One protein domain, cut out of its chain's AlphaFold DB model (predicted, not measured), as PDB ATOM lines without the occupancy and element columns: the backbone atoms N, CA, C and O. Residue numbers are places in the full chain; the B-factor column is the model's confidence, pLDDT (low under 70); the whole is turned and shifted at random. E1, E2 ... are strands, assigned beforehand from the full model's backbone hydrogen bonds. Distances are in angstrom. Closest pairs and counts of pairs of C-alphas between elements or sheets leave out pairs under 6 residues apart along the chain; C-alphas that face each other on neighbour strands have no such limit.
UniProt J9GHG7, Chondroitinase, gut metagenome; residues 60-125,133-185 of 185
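What this domain is: This is residues 60 to 125 and 133 to 185 of the 185 residues of the protein "Chondroitinase" of gut metagenome (UniProt J9GHG7). Two strongly twisted sheets lie partly face to face as a sandwich, their strands crossed at 47 degrees: a large curled sheet of seven strands, and a smaller one of four, the latter only just strongly twisted. E1 and E2, at one edge of the large sheet, reach beyond the small sheet, while at the other edge E8 comes near E9 and E10. The stretches that end at Lys 125 and Lys 185 stick out at opposite ends and make the longest axis. The printed part has 119 residues with eleven named strands, E1 to E11 along the chain, and no named helix; the class is all strand, and the sheets, E1 E2 E3 E5 E6 E11 E8 and E4 E7 E10 E9, are antiparallel throughout. It is compact, with a radius of gyration of the C-alphas of 14.1 A, and only just elongated, spanning 50 by 33 by 28 A.

How they stand to each other: The larger sheet runs, strand beside strand, E1, residues 60 to 62, E2, residues 66 to 71, E3, residues 76 to 81, E5, residues 100 to 107, E6, residues 110 to 116, E11, residues 176 to 182, and E8, residues 146 to 148. E1, E2 and E3 form a meander, each strand the antiparallel neighbour of the one before; N 68 and O 61 are 2.8 A apart, and N 69 and O 78 are 3.0 A apart, both within hydrogen-bond range. E5 and E6 form a hairpin at 165 degrees, with N 103 and O 114 2.8 A apart. The smaller sheet runs E4, residues 93 to 95, E7, residues 136 to 142, E10, residues 163 to 170, and E9, residues 155 to 160. E7 and E10 stand at 159 degrees, with N 138 and O 168 2.9 A apart. Between the sheets, the closest C-alphas of E6 and E10 are those of Cys 116 and Cys 170, 5.6 A apart; those of E8 and E9 are Met 147 and Thr 157, 6.8 A apart. E2 is apart from E4, E7, E9 and E10.

Where its parts are: E1 begins at C-alpha 60 (35.207, 25.943, 37.513). E5 is 22.8 A long, E10 22.0 A and E6 20.1 A. E11 ends at C-alpha 182 (19.599, 9.892, 28.758).

The domain as a whole: The C-alphas of Lys 125 and Lys 185, the two farthest apart, are 50.1 A apart. Residues 126 to 132 are not printed, and C-alphas 125 and 133 are 11.1 A apart across the cut. The link from E3 to E4, 11 residues, is long. The mean pLDDT of the printed part is 94.9; residue 185 is under 70.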
ATOM      1  N   VAL A  60      34.595  27.101  38.181       95.56
ATOM      2  CA  VAL A  60      35.207  25.943  37.513       95.56
ATOM      3  C   VAL A  60      36.304  26.404  36.556       95.56
ATOM      4  O   VAL A  60      37.347  25.762  36.456       95.56
ATOM      5  N   GLN A  61      36.079  27.522  35.866       96.19
ATOM      6  CA  GLN A  61      37.047  28.137  34.964       96.19
ATOM      7  C   GLN A  61      36.813  29.650  34.918       96.19
ATOM      8  O   GLN A  61      35.668  30.090  34.869       96.19
ATOM      9  N   CYS A  62      37.887  30.437  34.924       96.56
ATOM     10  CA  CYS A  62      37.854  31.885  34.724       96.56
ATOM     11  C   CYS A  62      39.120  32.294  33.965       96.56
ATOM     12  O   CYS A  62      40.191  32.441  34.550       96.56
ATOM     13  N   ASN A  63      39.031  32.343  32.638       95.94
ATOM     14  CA  ASN A  63      40.119  32.759  31.760       95.94
ATOM     15  C   ASN A  63      39.564  33.271  30.420       95.94
ATOM     16  O   ASN A  63      38.358  33.279  30.192       95.94
ATOM     17  N   GLN A  64      40.460  33.651  29.507       95.62
ATOM     18  CA  GLN A  64      40.110  34.210  28.194       95.62
ATOM     19  C   GLN A  64      39.263  33.276  27.312       95.62
ATOM     20  O   GLN A  64      38.557  33.761  26.437       95.62
ATOM     21  N   GLN A  65      39.304  31.959  27.538       97.00
ATOM     22  CA  GLN A  65      38.556  30.982  26.744       97.00
ATOM     23  C   GLN A  65      37.111  30.838  27.234       97.00
ATOM     24  O   GLN A  65      36.181  30.803  26.424       97.00
ATOM     25  N   ALA A  66      36.910  30.735  28.551       97.62
ATOM     26  CA  ALA A  66      35.588  30.547  29.136       97.62
ATOM     27  C   ALA A  66      35.524  30.958  30.608       97.62
ATOM     28  O   ALA A  66      36.473  30.754  31.370       97.62
ATOM     29  N   HIS A  67      34.352  31.440  31.020       98.06
ATOM     30  CA  HIS A  67      33.967  31.551  32.425       98.06
ATOM     31  C   HIS A  67      32.890  30.508  32.731       98.06
ATOM     32  O   HIS A  67      31.849  30.474  32.076       98.06
ATOM     33  N   ILE A  68      33.141  29.641  33.711       97.75
ATOM     34  CA  ILE A  68      32.248  28.542  34.083       97.75
ATOM     35  C   ILE A  68      32.046  28.577  35.590       97.75
ATOM     36  O   ILE A  68      33.015  28.503  36.348       97.75
ATOM     37  N   VAL A  69      30.791  28.665  36.019       97.56
ATOM     38  CA  VAL A  69      30.419  28.744  37.435       97.56
ATOM     39  C   VAL A  69      29.304  27.751  37.724       97.56
ATOM     40  O   VAL A  69      28.285  27.734  37.034       97.56
ATOM     41  N   THR A  70      29.487  26.936  38.757       96.81
ATOM     42  CA  THR A  70      28.453  26.048  39.293       96.81
ATOM     43  C   THR A  70      27.870  26.663  40.554       96.81
ATOM     44  O   THR A  70      28.572  26.793  41.554       96.81
ATOM     45  N   ASP A  71      26.582  26.986  40.533       95.81
ATOM     46  CA  ASP A  71      25.813  27.255  41.743       95.81
ATOM     47  C   ASP A  71      25.391  25.916  42.362       95.81
ATOM     48  O   ASP A  71      24.618  25.150  41.779       95.81
ATOM     49  N   ARG A  72      25.927  25.610  43.547       93.94
ATOM     50  CA  ARG A  72      25.663  24.337  44.225       93.94
ATOM     51  C   ARG A  72      24.276  24.293  44.854       93.94
ATOM     52  O   ARG A  72      23.770  23.195  45.058       93.94
ATOM     53  N   LEU A  73      23.677  25.446  45.158       90.94
ATOM     54  CA  LEU A  73      22.354  25.515  45.779       90.94
ATOM     55  C   LEU A  73      21.266  25.133  44.772       90.94
ATOM     56  O   LEU A  73      20.416  24.296  45.069       90.94
ATOM     57  N   SER A  74      21.318  25.693  43.561       93.25
ATOM     58  CA  SER A  74      20.364  25.361  42.493       93.25
ATOM     59  C   SER A  74      20.765  24.142  41.651       93.25
ATOM     60  O   SER A  74      19.933  23.594  40.920       93.25
ATOM     61  N   GLY A  75      22.033  23.723  41.719       95.12
ATOM     62  CA  GLY A  75      22.607  22.675  40.871       95.12
ATOM     63  C   GLY A  75      22.821  23.112  39.416       95.12
ATOM     64  O   GLY A  75      23.026  22.266  38.541       95.12
ATOM     65  N   ILE A  76      22.732  24.414  39.138       97.44
ATOM     66  CA  ILE A  76      22.922  24.984  37.806       97.44
ATOM     67  C   ILE A  76      24.409  25.233  37.568       97.44
ATOM     68  O   ILE A  76      25.098  25.809  38.406       97.44
ATOM     69  N   THR A  77      24.901  24.858  36.390       97.81
ATOM     70  CA  THR A  77      26.208  25.316  35.902       97.81
ATOM     71  C   THR A  77      26.018  26.223  34.697       97.81
ATOM     72  O   THR A  77      25.377  25.833  33.718       97.81
ATOM     73  N   GLY A  78      26.558  27.436  34.790       98.00
ATOM     74  CA  GLY A  78      26.584  28.434  33.729       98.00
ATOM     75  C   GLY A  78      27.941  28.474  33.034       98.00
ATOM     76  O   GLY A  78      28.979  28.349  33.679       98.00
ATOM     77  N   PHE A  79      27.918  28.663  31.721       98.31
ATOM     78  CA  PHE A  79      29.071  28.754  30.839       98.31
ATOM     79  C   PHE A  79      28.928  30.027  30.010       98.31
ATOM     80  O   PHE A  79      27.941  30.191  29.289       98.31
ATOM     81  N   ALA A  80      29.929  30.895  30.073       98.44
ATOM     82  CA  ALA A  80      30.162  31.935  29.086       98.44
ATOM     83  C   ALA A  80      31.393  31.536  28.270       98.44
ATOM     84  O   ALA A  80      32.512  31.544  28.781       98.44
ATOM     85  N   LEU A  81      31.171  31.121  27.024       98.38
ATOM     86  CA  LEU A  81      32.209  30.617  26.130       98.38
ATOM     87  C   LEU A  81      32.618  31.730  25.173       98.38
ATOM     88  O   LEU A  81      31.827  32.132  24.318       98.38
ATOM     89  N   PHE A  82      33.843  32.220  25.322       98.00
ATOM     90  CA  PHE A  82      34.422  33.202  24.406       98.00
ATOM     91  C   PHE A  82      35.022  32.491  23.193       98.00
ATOM     92  O   PHE A  82      34.749  32.868  22.056       98.00
ATOM     93  N   GLU A  83      35.730  31.387  23.428       98.25
ATOM     94  CA  GLU A  83      36.288  30.519  22.394       98.25
ATOM     95  C   GLU A  83      35.697  29.102  22.474       98.25
ATOM     96  O   GLU A  83      34.988  28.744  23.419       98.25
ATOM     97  N   ALA A  84      35.970  28.281  21.456       97.81
ATOM     98  CA  ALA A  84      35.562  26.882  21.470       97.81
ATOM     99  C   ALA A  84      36.300  26.138  22.590       97.81
ATOM    100  O   ALA A  84      37.489  26.366  22.825       97.81
ATOM    101  N   LEU A  85      35.596  25.234  23.269       97.12
ATOM    102  CA  LEU A  85      36.105  24.542  24.447       97.12
ATOM    103  C   LEU A  85      35.879  23.035  24.323       97.12
ATOM    104  O   LEU A  85      34.758  22.582  24.090       97.12
ATOM    105  N   CYS A  86      36.940  22.264  24.552       96.06
ATOM    106  CA  CYS A  86      36.889  20.815  24.735       96.06
ATOM    107  C   CYS A  86      37.239  20.510  26.198       96.06
ATOM    108  O   CYS A  86      38.425  20.464  26.536       96.06
ATOM    109  N   PRO A  87      36.245  20.356  27.090       90.94
ATOM    110  CA  PRO A  87      36.510  20.120  28.504       90.94
ATOM    111  C   PRO A  87      37.284  18.811  28.717       90.94
ATOM    112  O   PRO A  87      36.877  17.758  28.233       90.94
ATOM    113  N   THR A  88      38.377  18.854  29.478       81.50
ATOM    114  CA  THR A  88      39.232  17.676  29.723       81.50
ATOM    115  C   THR A  88      38.634  16.694  30.733       81.50
ATOM    116  O   THR A  88      38.818  15.490  30.588       81.50
ATOM    117  N   ASN A  89      37.871  17.185  31.714       79.38
ATOM    118  CA  ASN A  89      37.260  16.390  32.788       79.38
ATOM    119  C   ASN A  89      35.746  16.651  32.899       79.38
ATOM    120  O   ASN A  89      35.248  16.991  33.970       79.38
ATOM    121  N   SER A  90      35.006  16.551  31.789       84.50
ATOM    122  CA  SER A  90      33.543  16.693  31.810       84.50
ATOM    123  C   SER A  90      32.827  15.357  31.635       84.50
ATOM    124  O   SER A  90      33.138  14.551  30.754       84.50
ATOM    125  N   ASP A  91      31.795  15.158  32.452       86.12
ATOM    126  CA  ASP A  91      30.878  14.025  32.334       86.12
ATOM    127  C   ASP A  91      29.747  14.255  31.331       86.12
ATOM    128  O   ASP A  91      29.024  13.314  30.999       86.12
ATOM    129  N   LEU A  92      29.614  15.481  30.818       93.62
ATOM    130  CA  LEU A  92      28.510  15.878  29.953       93.62
ATOM    131  C   LEU A  92      28.972  16.393  28.595       93.62
ATOM    132  O   LEU A  92      28.472  15.913  27.585       93.62
ATOM    133  N   PHE A  93      29.884  17.361  28.542       96.00
ATOM    134  CA  PHE A  93      30.248  18.038  27.298       96.00
ATOM    135  C   PHE A  93      31.627  17.602  26.818       96.00
ATOM    136  O   PHE A  93      32.607  17.712  27.545       96.00
ATOM    137  N   LEU A  94      31.706  17.150  25.569       97.00
ATOM    138  CA  LEU A  94      32.968  16.815  24.906       97.00
ATOM    139  C   LEU A  94      33.482  17.966  24.037       97.00
ATOM    140  O   LEU A  94      34.685  18.132  23.884       97.00
ATOM    141  N   SER A  95      32.571  18.759  23.470       97.75
ATOM    142  CA  SER A  95      32.904  19.916  22.639       97.75
ATOM    143  C   SER A  95      31.811  20.965  22.748       97.75
ATOM    144  O   SER A  95      30.624  20.653  22.610       97.75
ATOM    145  N   LEU A  96      32.228  22.211  22.936       98.12
ATOM    146  CA  LEU A  96      31.376  23.382  23.061       98.12
ATOM    147  C   LEU A  96      31.823  24.461  22.055       98.12
ATOM    148  O   LEU A  96      33.028  24.675  21.893       98.12
ATOM    149  N   PRO A  97      30.889  25.130  21.361       98.06
ATOM    150  CA  PRO A  97      31.212  26.145  20.368       98.06
ATOM    151  C   PRO A  97      31.581  27.481  21.026       98.06
ATOM    152  O   PRO A  97      31.099  27.804  22.110       98.06
ATOM    153  N   ALA A  98      32.389  28.279  20.326       97.62
ATOM    154  CA  ALA A  98      32.715  29.650  20.717       97.62
ATOM    155  C   ALA A  98      31.474  30.558  20.754       97.62
ATOM    156  O   ALA A  98      30.434  30.233  20.166       97.62
ATOM    157  N   GLU A  99      31.608  31.721  21.393       97.62
ATOM    158  CA  GLU A  99      30.599  32.791  21.421       97.62
ATOM    159  C   GLU A  99      29.208  32.274  21.825       97.62
ATOM    160  O   GLU A  99      28.225  32.434  21.101       97.62
ATOM    161  N   THR A 100      29.133  31.537  22.932       98.38
ATOM    162  CA  THR A 100      27.903  30.847  23.346       98.38
ATOM    163  C   THR A 100      27.710  30.945  24.853       98.38
ATOM    164  O   THR A 100      28.639  30.715  25.626       98.38
ATOM    165  N   LEU A 101      26.484  31.253  25.278       98.62
ATOM    166  CA  LEU A 101      26.065  31.163  26.672       98.62
ATOM    167  C   LEU A 101      25.270  29.875  26.863       98.62
ATOM    168  O   LEU A 101      24.339  29.606  26.101       98.62
ATOM    169  N   ILE A 102      25.632  29.077  27.867       98.44
ATOM    170  CA  ILE A 102      24.958  27.813  28.184       98.44
ATOM    171  C   ILE A 102      24.676  27.770  29.677       98.44
ATOM    172  O   ILE A 102      25.537  28.089  30.487       98.44
ATOM    173  N   MET A 103      23.491  27.316  30.055       98.44
ATOM    174  CA  MET A 103      23.192  26.892  31.417       98.44
ATOM    175  C   MET A 103      22.642  25.477  31.367       98.44
ATOM    176  O   MET A 103      21.814  25.173  30.507       98.44
ATOM    177  N   HIS A 104      23.065  24.614  32.287       97.50
ATOM    178  CA  HIS A 104      22.425  23.315  32.453       97.50
ATOM    179  C   HIS A 104      22.195  22.952  33.913       97.50
ATOM    180  O   HIS A 104      22.899  23.417  34.808       97.50
ATOM    181  N   ARG A 105      21.213  22.077  34.127       96.94
ATOM    182  CA  ARG A 105      20.900  21.469  35.420       96.94
ATOM    183  C   ARG A 105      20.493  20.019  35.214       96.94
ATOM    184  O   ARG A 105      19.629  19.731  34.384       96.94
ATOM    185  N   ASN A 106      21.104  19.120  35.976       93.88
ATOM    186  CA  ASN A 106      20.775  17.697  35.944       93.88
ATOM    187  C   ASN A 106      19.591  17.398  36.871       93.88
ATOM    188  O   ASN A 106      19.497  17.952  37.963       93.88
ATOM    189  N   GLU A 107      18.720  16.490  36.446       92.94
ATOM    190  CA  GLU A 107      17.579  15.983  37.208       92.94
ATOM    191  C   GLU A 107      17.449  14.470  36.951       92.94
ATOM    192  O   GLU A 107      16.739  14.012  36.056       92.94
ATOM    193  N   GLY A 108      18.215  13.668  37.695       89.69
ATOM    194  CA  GLY A 108      18.295  12.220  37.475       89.69
ATOM    195  C   GLY A 108      18.840  11.875  36.084       89.69
ATOM    196  O   GLY A 108      19.963  12.242  35.745       89.69
ATOM    197  N   ASN A 109      18.041  11.173  35.272       91.50
ATOM    198  CA  ASN A 109      18.379  10.834  33.879       91.50
ATOM    199  C   ASN A 109      18.003  11.932  32.871       91.50
ATOM    200  O   ASN A 109      18.225  11.762  31.670       91.50
ATOM    201  N   ARG A 110      17.426  13.037  33.339       95.50
ATOM    202  CA  ARG A 110      17.051  14.191  32.530       95.50
ATOM    203  C   ARG A 110      18.061  15.311  32.733       95.50
ATOM    204  O   ARG A 110      18.601  15.498  33.822       95.50
ATOM    205  N   ILE A 111      18.291  16.091  31.688       96.62
ATOM    206  CA  ILE A 111      19.044  17.338  31.766       96.62
ATOM    207  C   ILE A 111      18.232  18.473  31.160       96.62
ATOM    208  O   ILE A 111      17.661  18.331  30.081       96.62
ATOM    209  N   HIS A 112      18.193  19.605  31.857       97.81
ATOM    210  CA  HIS A 112      17.660  20.866  31.350       97.81
ATOM    211  C   HIS A 112      18.804  21.704  30.812       97.81
ATOM    212  O   HIS A 112      19.806  21.867  31.507       97.81
ATOM    213  N   ILE A 113      18.653  22.234  29.602       98.19
ATOM    214  CA  ILE A 113      19.659  23.062  28.939       98.19
ATOM    215  C   ILE A 113      18.990  24.347  28.448       98.19
ATOM    216  O   ILE A 113      17.919  24.312  27.843       98.19
ATOM    217  N   SER A 114      19.647  25.475  28.694       98.38
ATOM    218  CA  SER A 114      19.374  26.768  28.076       98.38
ATOM    219  C   SER A 114      20.618  27.196  27.310       98.38
ATOM    220  O   SER A 114      21.719  27.127  27.852       98.38
ATOM    221  N   ILE A 115      20.462  27.603  26.055       98.50
ATOM    222  CA  ILE A 115      21.573  28.029  25.198       98.50
ATOM    223  C   ILE A 115      21.178  29.246  24.367       98.50
ATOM    224  O   ILE A 115      20.091  29.284  23.790       98.50
ATOM    225  N   CYS A 116      22.070  30.226  24.258       98.00
ATOM    226  CA  CYS A 116      21.963  31.291  23.265       98.00
ATOM    227  C   CYS A 116      23.328  31.700  22.712       98.00
ATOM    228  O   CYS A 116      24.375  31.455  23.310       98.00
ATOM    229  N   ASP A 117      23.285  32.360  21.560       97.94
ATOM    230  CA  ASP A 117      24.391  33.157  21.047       97.94
ATOM    231  C   ASP A 117      24.062  34.638  21.311       97.94
ATOM    232  O   ASP A 117      23.026  35.104  20.818       97.94
ATOM    233  N   PRO A 118      24.875  35.374  22.093       96.06
ATOM    234  CA  PRO A 118      24.638  36.788  22.374       96.06
ATOM    235  C   PRO A 118      24.822  37.686  21.137       96.06
ATOM    236  O   PRO A 118      24.321  38.812  21.111       96.06
ATOM    237  N   ASN A 119      25.513  37.215  20.097       94.75
ATOM    238  CA  ASN A 119      25.634  37.917  18.831       94.75
ATOM    239  C   ASN A 119      24.273  37.946  18.125       94.75
ATOM    240  O   ASN A 119      23.720  36.927  17.718       94.75
ATOM    241  N   LEU A 120      23.734  39.146  17.905       92.88
ATOM    242  CA  LEU A 120      22.481  39.307  17.166       92.88
ATOM    243  C   LEU A 120      22.623  38.934  15.679       92.88
ATOM    244  O   LEU A 120      21.614  38.771  14.996       92.88
ATOM    245  N   ASN A 121      23.846  38.813  15.151       93.56
ATOM    246  CA  ASN A 121      24.132  38.472  13.754       93.56
ATOM    247  C   ASN A 121      23.355  39.342  12.747       93.56
ATOM    248  O   ASN A 121      22.835  38.881  11.724       93.56
ATOM    249  N   ILE A 122      23.284  40.632  13.065       90.81
ATOM    250  CA  ILE A 122      22.744  41.673  12.197       90.81
ATOM    251  C   ILE A 122      23.845  42.064  11.205       90.81
ATOM    252  O   ILE A 122      24.995  42.278  11.595       90.81
ATOM    253  N   ARG A 123      23.508  42.084   9.910       83.88
ATOM    254  CA  ARG A 123      24.483  42.263   8.823       83.88
ATOM    255  C   ARG A 123      25.044  43.681   8.770       83.88
ATOM    256  O   ARG A 123      26.251  43.848   8.632       83.88
ATOM    257  N   GLU A 124      24.169  44.674   8.834       80.88
ATOM    258  CA  GLU A 124      24.541  46.083   8.828       80.88
ATOM    259  C   GLU A 124      24.515  46.616  10.263       80.88
ATOM    260  O   GLU A 124      23.721  46.173  11.086       80.88
ATOM    261  N   LYS A 125      25.429  47.521  10.602       72.44
ATOM    262  CA  LYS A 125      25.461  48.181  11.913       72.44
ATOM    263  C   LYS A 125      25.413  49.690  11.688       72.44
ATOM    264  O   LYS A 125      26.387  50.390  11.941       72.44
ATOM    265  N   SER A 133      17.886  40.384  12.953       93.44
ATOM    266  CA  SER A 133      18.835  39.364  13.403       93.44
ATOM    267  C   SER A 133      18.639  38.062  12.623       93.44
ATOM    268  O   SER A 133      17.510  37.611  12.406       93.44
ATOM    269  N   ARG A 134      19.749  37.454  12.207       94.88
ATOM    270  CA  ARG A 134      19.766  36.200  11.448       94.88
ATOM    271  C   ARG A 134      20.039  35.019  12.369       94.88
ATOM    272  O   ARG A 134      20.714  35.161  13.385       94.88
ATOM    273  N   ILE A 135      19.553  33.847  11.972       97.19
ATOM    274  CA  ILE A 135      19.809  32.600  12.695       97.19
ATOM    275  C   ILE A 135      21.312  32.296  12.700       97.19
ATOM    276  O   ILE A 135      22.000  32.463  11.690       97.19
ATOM    277  N   ILE A 136      21.803  31.825  13.842       97.88
ATOM    278  CA  ILE A 136      23.138  31.271  14.039       97.88
ATOM    279  C   ILE A 136      22.973  29.833  14.512       97.88
ATOM    280  O   ILE A 136      22.260  29.561  15.478       97.88
ATOM    281  N   GLN A 137      23.637  28.903  13.840       98.19
ATOM    282  CA  GLN A 137      23.649  27.508  14.250       98.19
ATOM    283  C   GLN A 137      24.811  27.263  15.215       98.19
ATOM    284  O   GLN A 137      25.966  27.504  14.871       98.19
ATOM    285  N   LYS A 138      24.511  26.728  16.400       98.38
ATOM    286  CA  LYS A 138      25.504  26.241  17.363       98.38
ATOM    287  C   LYS A 138      25.460  24.722  17.415       98.38
ATOM    288  O   LYS A 138      24.380  24.136  17.451       98.38
ATOM    289  N   GLN A 139      26.628  24.089  17.414       98.44
ATOM    290  CA  GLN A 139      26.752  22.641  17.527       98.44
ATOM    291  C   GLN A 139      27.611  22.282  18.733       98.44
ATOM    292  O   GLN A 139      28.684  22.848  18.921       98.44
ATOM    293  N   LEU A 140      27.124  21.340  19.536       97.62
ATOM    294  CA  LEU A 140      27.763  20.858  20.755       97.62
ATOM    295  C   LEU A 140      27.812  19.333  20.718       97.62
ATOM    296  O   LEU A 140      26.939  18.694  20.130       97.62
ATOM    297  N   THR A 141      28.808  18.745  21.372       98.19
ATOM    298  CA  THR A 141      28.906  17.288  21.524       98.19
ATOM    299  C   THR A 141      28.714  16.917  22.986       98.19
ATOM    300  O   THR A 141      29.478  17.366  23.842       98.19
ATOM    301  N   LEU A 142      27.712  16.085  23.263       97.12
ATOM    302  CA  LEU A 142      27.418  15.546  24.583       97.12
ATOM    303  C   LEU A 142      27.934  14.111  24.694       97.12
ATOM    304  O   LEU A 142      27.744  13.302  23.787       97.12
ATOM    305  N   LYS A 143      28.541  13.786  25.833       95.69
ATOM    306  CA  LYS A 143      29.019  12.450  26.180       95.69
ATOM    307  C   LYS A 143      27.836  11.499  26.368       95.69
ATOM    308  O   LYS A 143      26.951  11.739  27.194       95.69
ATOM    309  N   GLY A 144      27.857  10.381  25.649       94.81
ATOM    310  CA  GLY A 144      26.798   9.373  25.687       94.81
ATOM    311  C   GLY A 144      25.564   9.735  24.859       94.81
ATOM    312  O   GLY A 144      25.543  10.729  24.136       94.81
ATOM    313  N   LYS A 145      24.530   8.895  24.964       95.88
ATOM    314  CA  LYS A 145      23.321   8.979  24.143       95.88
ATOM    315  C   LYS A 145      22.202   9.722  24.864       95.88
ATOM    316  O   LYS A 145      21.753   9.303  25.931       95.88
ATOM    317  N   TRP A 146      21.731  10.786  24.236       96.69
ATOM    318  CA  TRP A 146      20.671  11.659  24.713       96.69
ATOM    319  C   TRP A 146      19.606  11.830  23.635       96.69
ATOM    320  O   TRP A 146      19.923  11.937  22.450       96.69
ATOM    321  N   MET A 147      18.347  11.879  24.061       96.00
ATOM    322  CA  MET A 147      17.193  12.119  23.201       96.00
ATOM    323  C   MET A 147      16.464  13.375  23.656       96.00
ATOM    324  O   MET A 147      16.264  13.577  24.853       96.00
ATOM    325  N   LEU A 148      16.051  14.204  22.703       97.19
ATOM    326  CA  LEU A 148      15.215  15.365  22.977       97.19
ATOM    327  C   LEU A 148      13.849  14.925  23.529       97.19
ATOM    328  O   LEU A 148      13.187  14.087  22.925       97.19
ATOM    329  N   GLU A 149      13.440  15.476  24.673       95.50
ATOM    330  CA  GLU A 149      12.183  15.089  25.334       95.50
ATOM    331  C   GLU A 149      10.947  15.498  24.530       95.50
ATOM    332  O   GLU A 149      10.005  14.724  24.406       95.50
ATOM    333  N   ASN A 150      10.969  16.705  23.960       93.06
ATOM    334  CA  ASN A 150       9.878  17.264  23.169       93.06
ATOM    335  C   ASN A 150      10.420  17.755  21.832       93.06
ATOM    336  O   ASN A 150      11.472  18.392  21.795       93.06
ATOM    337  N   SER A 151       9.699  17.512  20.739       91.06
ATOM    338  CA  SER A 151      10.119  17.995  19.423       91.06
ATOM    339  C   SER A 151      10.300  19.517  19.411       91.06
ATOM    340  O   SER A 151       9.580  20.269  20.066       91.06
ATOM    341  N   SER A 152      11.294  19.981  18.655       94.38
ATOM    342  CA  SER A 152      11.608  21.399  18.513       94.38
ATOM    343  C   SER A 152      12.000  21.692  17.074       94.38
ATOM    344  O   SER A 152      12.733  20.932  16.452       94.38
ATOM    345  N   ASN A 153      11.556  22.833  16.552       95.56
ATOM    346  CA  ASN A 153      12.031  23.351  15.268       95.56
ATOM    347  C   ASN A 153      13.404  24.040  15.376       95.56
ATOM    348  O   ASN A 153      13.987  24.395  14.355       95.56
ATOM    349  N   ARG A 154      13.913  24.255  16.597       97.38
ATOM    350  CA  ARG A 154      15.191  24.931  16.864       97.38
ATOM    351  C   ARG A 154      16.261  24.007  17.421       97.38
ATOM    352  O   ARG A 154      17.402  24.440  17.525       97.38
ATOM    353  N   VAL A 155      15.917  22.774  17.787       98.44
ATOM    354  CA  VAL A 155      16.835  21.826  18.426       98.44
ATOM    355  C   VAL A 155      16.763  20.493  17.705       98.44
ATOM    356  O   VAL A 155      15.685  19.931  17.543       98.44
ATOM    357  N   ASN A 156      17.922  19.979  17.307       97.81
ATOM    358  CA  ASN A 156      18.056  18.657  16.720       97.81
ATOM    359  C   ASN A 156      19.185  17.880  17.401       97.81
ATOM    360  O   ASN A 156      20.214  18.454  17.761       97.81
ATOM    361  N   THR A 157      19.010  16.568  17.534       97.38
ATOM    362  CA  THR A 157      20.004  15.656  18.108       97.38
ATOM    363  C   THR A 157      20.300  14.528  17.132       97.38
ATOM    364  O   THR A 157      19.373  13.876  16.656       97.38
ATOM    365  N   THR A 158      21.575  14.254  16.870       96.88
ATOM    366  CA  THR A 158      22.015  13.078  16.106       96.88
ATOM    367  C   THR A 158      23.023  12.264  16.913       96.88
ATOM    368  O   THR A 158      23.708  12.798  17.783       96.88
ATOM    369  N   GLU A 159      23.105  10.958  16.664       96.25
ATOM    370  CA  GLU A 159      24.131  10.107  17.273       96.25
ATOM    371  C   GLU A 159      25.388  10.092  16.393       96.25
ATOM    372  O   GLU A 159      25.296   9.939  15.173       96.25
ATOM    373  N   LYS A 160      26.562  10.218  17.014       95.94
ATOM    374  CA  LYS A 160      27.859  10.017  16.364       95.94
ATOM    375  C   LYS A 160      28.852   9.424  17.361       95.94
ATOM    376  O   LYS A 160      29.032   9.972  18.444       95.94
ATOM    377  N   ASP A 161      29.486   8.308  17.002       94.44
ATOM    378  CA  ASP A 161      30.539   7.652  17.798       94.44
ATOM    379  C   ASP A 161      30.134   7.372  19.266       94.44
ATOM    380  O   ASP A 161      30.923   7.533  20.196       94.44
ATOM    381  N   GLY A 162      28.870   6.988  19.495       94.06
ATOM    382  CA  GLY A 162      28.321   6.722  20.834       94.06
ATOM    383  C   GLY A 162      27.988   7.968  21.668       94.06
ATOM    384  O   GLY A 162      27.586   7.831  22.825       94.06
ATOM    385  N   ASN A 163      28.123   9.157  21.082       96.94
ATOM    386  CA  ASN A 163      27.834  10.462  21.671       96.94
ATOM    387  C   ASN A 163      26.669  11.148  20.944       96.94
ATOM    388  O   ASN A 163      26.279  10.745  19.844       96.94
ATOM    389  N   THR A 164      26.127  12.211  21.535       97.81
ATOM    390  CA  THR A 164      25.052  13.006  20.931       97.81
ATOM    391  C   THR A 164      25.591  14.326  20.403       97.81
ATOM    392  O   THR A 164      26.124  15.139  21.155       97.81
ATOM    393  N   ILE A 165      25.398  14.570  19.111       98.31
ATOM    394  CA  ILE A 165      25.606  15.873  18.488       98.31
ATOM    395  C   ILE A 165      24.309  16.662  18.615       98.31
ATOM    396  O   ILE A 165      23.280  16.302  18.042       98.31
ATOM    397  N   LEU A 166      24.364  17.745  19.372       98.31
ATOM    398  CA  LEU A 166      23.261  18.665  19.582       98.31
ATOM    399  C   LEU A 166      23.457  19.877  18.674       98.31
ATOM    400  O   LEU A 166      24.478  20.555  18.749       98.31
ATOM    401  N   THR A 167      22.476  20.161  17.826       98.50
ATOM    402  CA  THR A 167      22.454  21.344  16.963       98.50
ATOM    403  C   THR A 167      21.314  22.256  17.393       98.50
ATOM    404  O   THR A 167      20.168  21.811  17.468       98.50
ATOM    405  N   VAL A 168      21.624  23.525  17.663       98.56
ATOM    406  CA  VAL A 168      20.662  24.517  18.150       98.56
ATOM    407  C   VAL A 168      20.677  25.774  17.287       98.56
ATOM    408  O   VAL A 168      21.732  26.343  17.008       98.56
ATOM    409  N   LEU A 169      19.492  26.221  16.875       98.50
ATOM    410  CA  LEU A 169      19.278  27.430  16.084       98.50
ATOM    411  C   LEU A 169      19.035  28.630  17.011       98.50
ATOM    412  O   LEU A 169      17.934  28.827  17.538       98.50
ATOM    413  N   CYS A 170      20.066  29.445  17.207       97.94
ATOM    414  CA  CYS A 170      20.046  30.662  18.015       97.94
ATOM    415  C   CYS A 170      19.660  31.877  17.161       97.94
ATOM    416  O   CYS A 170      20.017  31.961  15.991       97.94
ATOM    417  N   GLN A 171      18.918  32.823  17.735       97.31
ATOM    418  CA  GLN A 171      18.526  34.066  17.066       97.31
ATOM    419  C   GLN A 171      18.166  35.109  18.126       97.31
ATOM    420  O   GLN A 171      17.706  34.742  19.208       97.31
ATOM    421  N   HIS A 172      18.353  36.395  17.820       95.00
ATOM    422  CA  HIS A 172      17.954  37.526  18.670       95.00
ATOM    423  C   HIS A 172      18.618  37.596  20.057       95.00
ATOM    424  O   HIS A 172      18.130  38.329  20.912       95.00
ATOM    425  N   GLY A 173      19.673  36.819  20.325       94.94
ATOM    426  CA  GLY A 173      20.187  36.661  21.691       94.94
ATOM    427  C   GLY A 173      19.233  35.916  22.633       94.94
ATOM    428  O   GLY A 173      19.477  35.855  23.834       94.94
ATOM    429  N   GLN A 174      18.139  35.351  22.110       97.12
ATOM    430  CA  GLN A 174      17.120  34.691  22.918       97.12
ATOM    431  C   GLN A 174      17.538  33.257  23.272       97.12
ATOM    432  O   GLN A 174      17.954  32.513  22.374       97.12
ATOM    433  N   PRO A 175      17.378  32.840  24.542       97.62
ATOM    434  CA  PRO A 175      17.650  31.473  24.963       97.62
ATOM    435  C   PRO A 175      16.702  30.477  24.297       97.62
ATOM    436  O   PRO A 175      15.488  30.672  24.242       97.62
ATOM    437  N   VAL A 176      17.274  29.377  23.816       98.38
ATOM    438  CA  VAL A 176      16.553  28.161  23.450       98.38
ATOM    439  C   VAL A 176      16.644  27.211  24.632       98.38
ATOM    440  O   VAL A 176      17.738  26.800  25.012       98.38
ATOM    441  N   ILE A 177      15.494  26.882  25.219       98.06
ATOM    442  CA  ILE A 177      15.397  26.050  26.420       98.06
ATOM    443  C   ILE A 177      14.755  24.722  26.044       98.06
ATOM    444  O   ILE A 177      13.719  24.693  25.381       98.06
ATOM    445  N   PHE A 178      15.376  23.622  26.450       98.25
ATOM    446  CA  PHE A 178      14.884  22.277  26.179       98.25
ATOM    447  C   PHE A 178      15.428  21.286  27.206       98.25
ATOM    448  O   PHE A 178      16.323  21.589  27.999       98.25
ATOM    449  N   SER A 179      14.882  20.075  27.175       98.06
ATOM    450  CA  SER A 179      15.321  18.977  28.024       98.06
ATOM    451  C   SER A 179      15.715  17.772  27.182       98.06
ATOM    452  O   SER A 179      15.096  17.492  26.151       98.06
ATOM    453  N   LEU A 180      16.748  17.060  27.626       97.69
ATOM    454  CA  LEU A 180      17.172  15.792  27.044       97.69
ATOM    455  C   LEU A 180      17.037  14.679  28.084       97.69
ATOM    456  O   LEU A 180      17.350  14.882  29.256       97.69
ATOM    457  N   ASN A 181      16.643  13.492  27.640       96.88
ATOM    458  CA  ASN A 181      16.647  12.276  28.442       96.88
ATOM    459  C   ASN A 181      17.811  11.387  28.021       96.88
ATOM    460  O   ASN A 181      18.047  11.167  26.828       96.88
ATOM    461  N   ARG A 182      18.542  10.865  29.002       93.75
ATOM    462  CA  ARG A 182      19.599   9.892  28.758       93.75
ATOM    463  C   ARG A 182      18.974   8.579  28.312       93.75
ATOM    464  O   ARG A 182      18.076   8.061  28.971       93.75
ATOM    465  N   ILE A 183      19.480   8.019  27.222       88.88
ATOM    466  CA  ILE A 183      19.086   6.686  26.779       88.88
ATOM    467  C   ILE A 183      19.927   5.694  27.590       88.88
ATOM    468  O   ILE A 183      21.128   5.551  27.353       88.88
ATOM    469  N   SER A 184      19.326   5.059  28.598       73.19
ATOM    470  CA  SER A 184      19.948   3.927  29.291       73.19
ATOM    471  C   SER A 184      20.129   2.767  28.310       73.19
ATOM    472  O   SER A 184      19.235   2.498  27.508       73.19
ATOM    473  N   LYS A 185      21.295   2.110  28.361       53.16
ATOM    474  CA  LYS A 185      21.468   0.786  27.751       53.16
ATOM    475  C   LYS A 185      20.607  -0.239  28.474       53.16
ATOM    476  O   LYS A 185      20.466  -0.088  29.708       53.16
TER     477      LYS A 185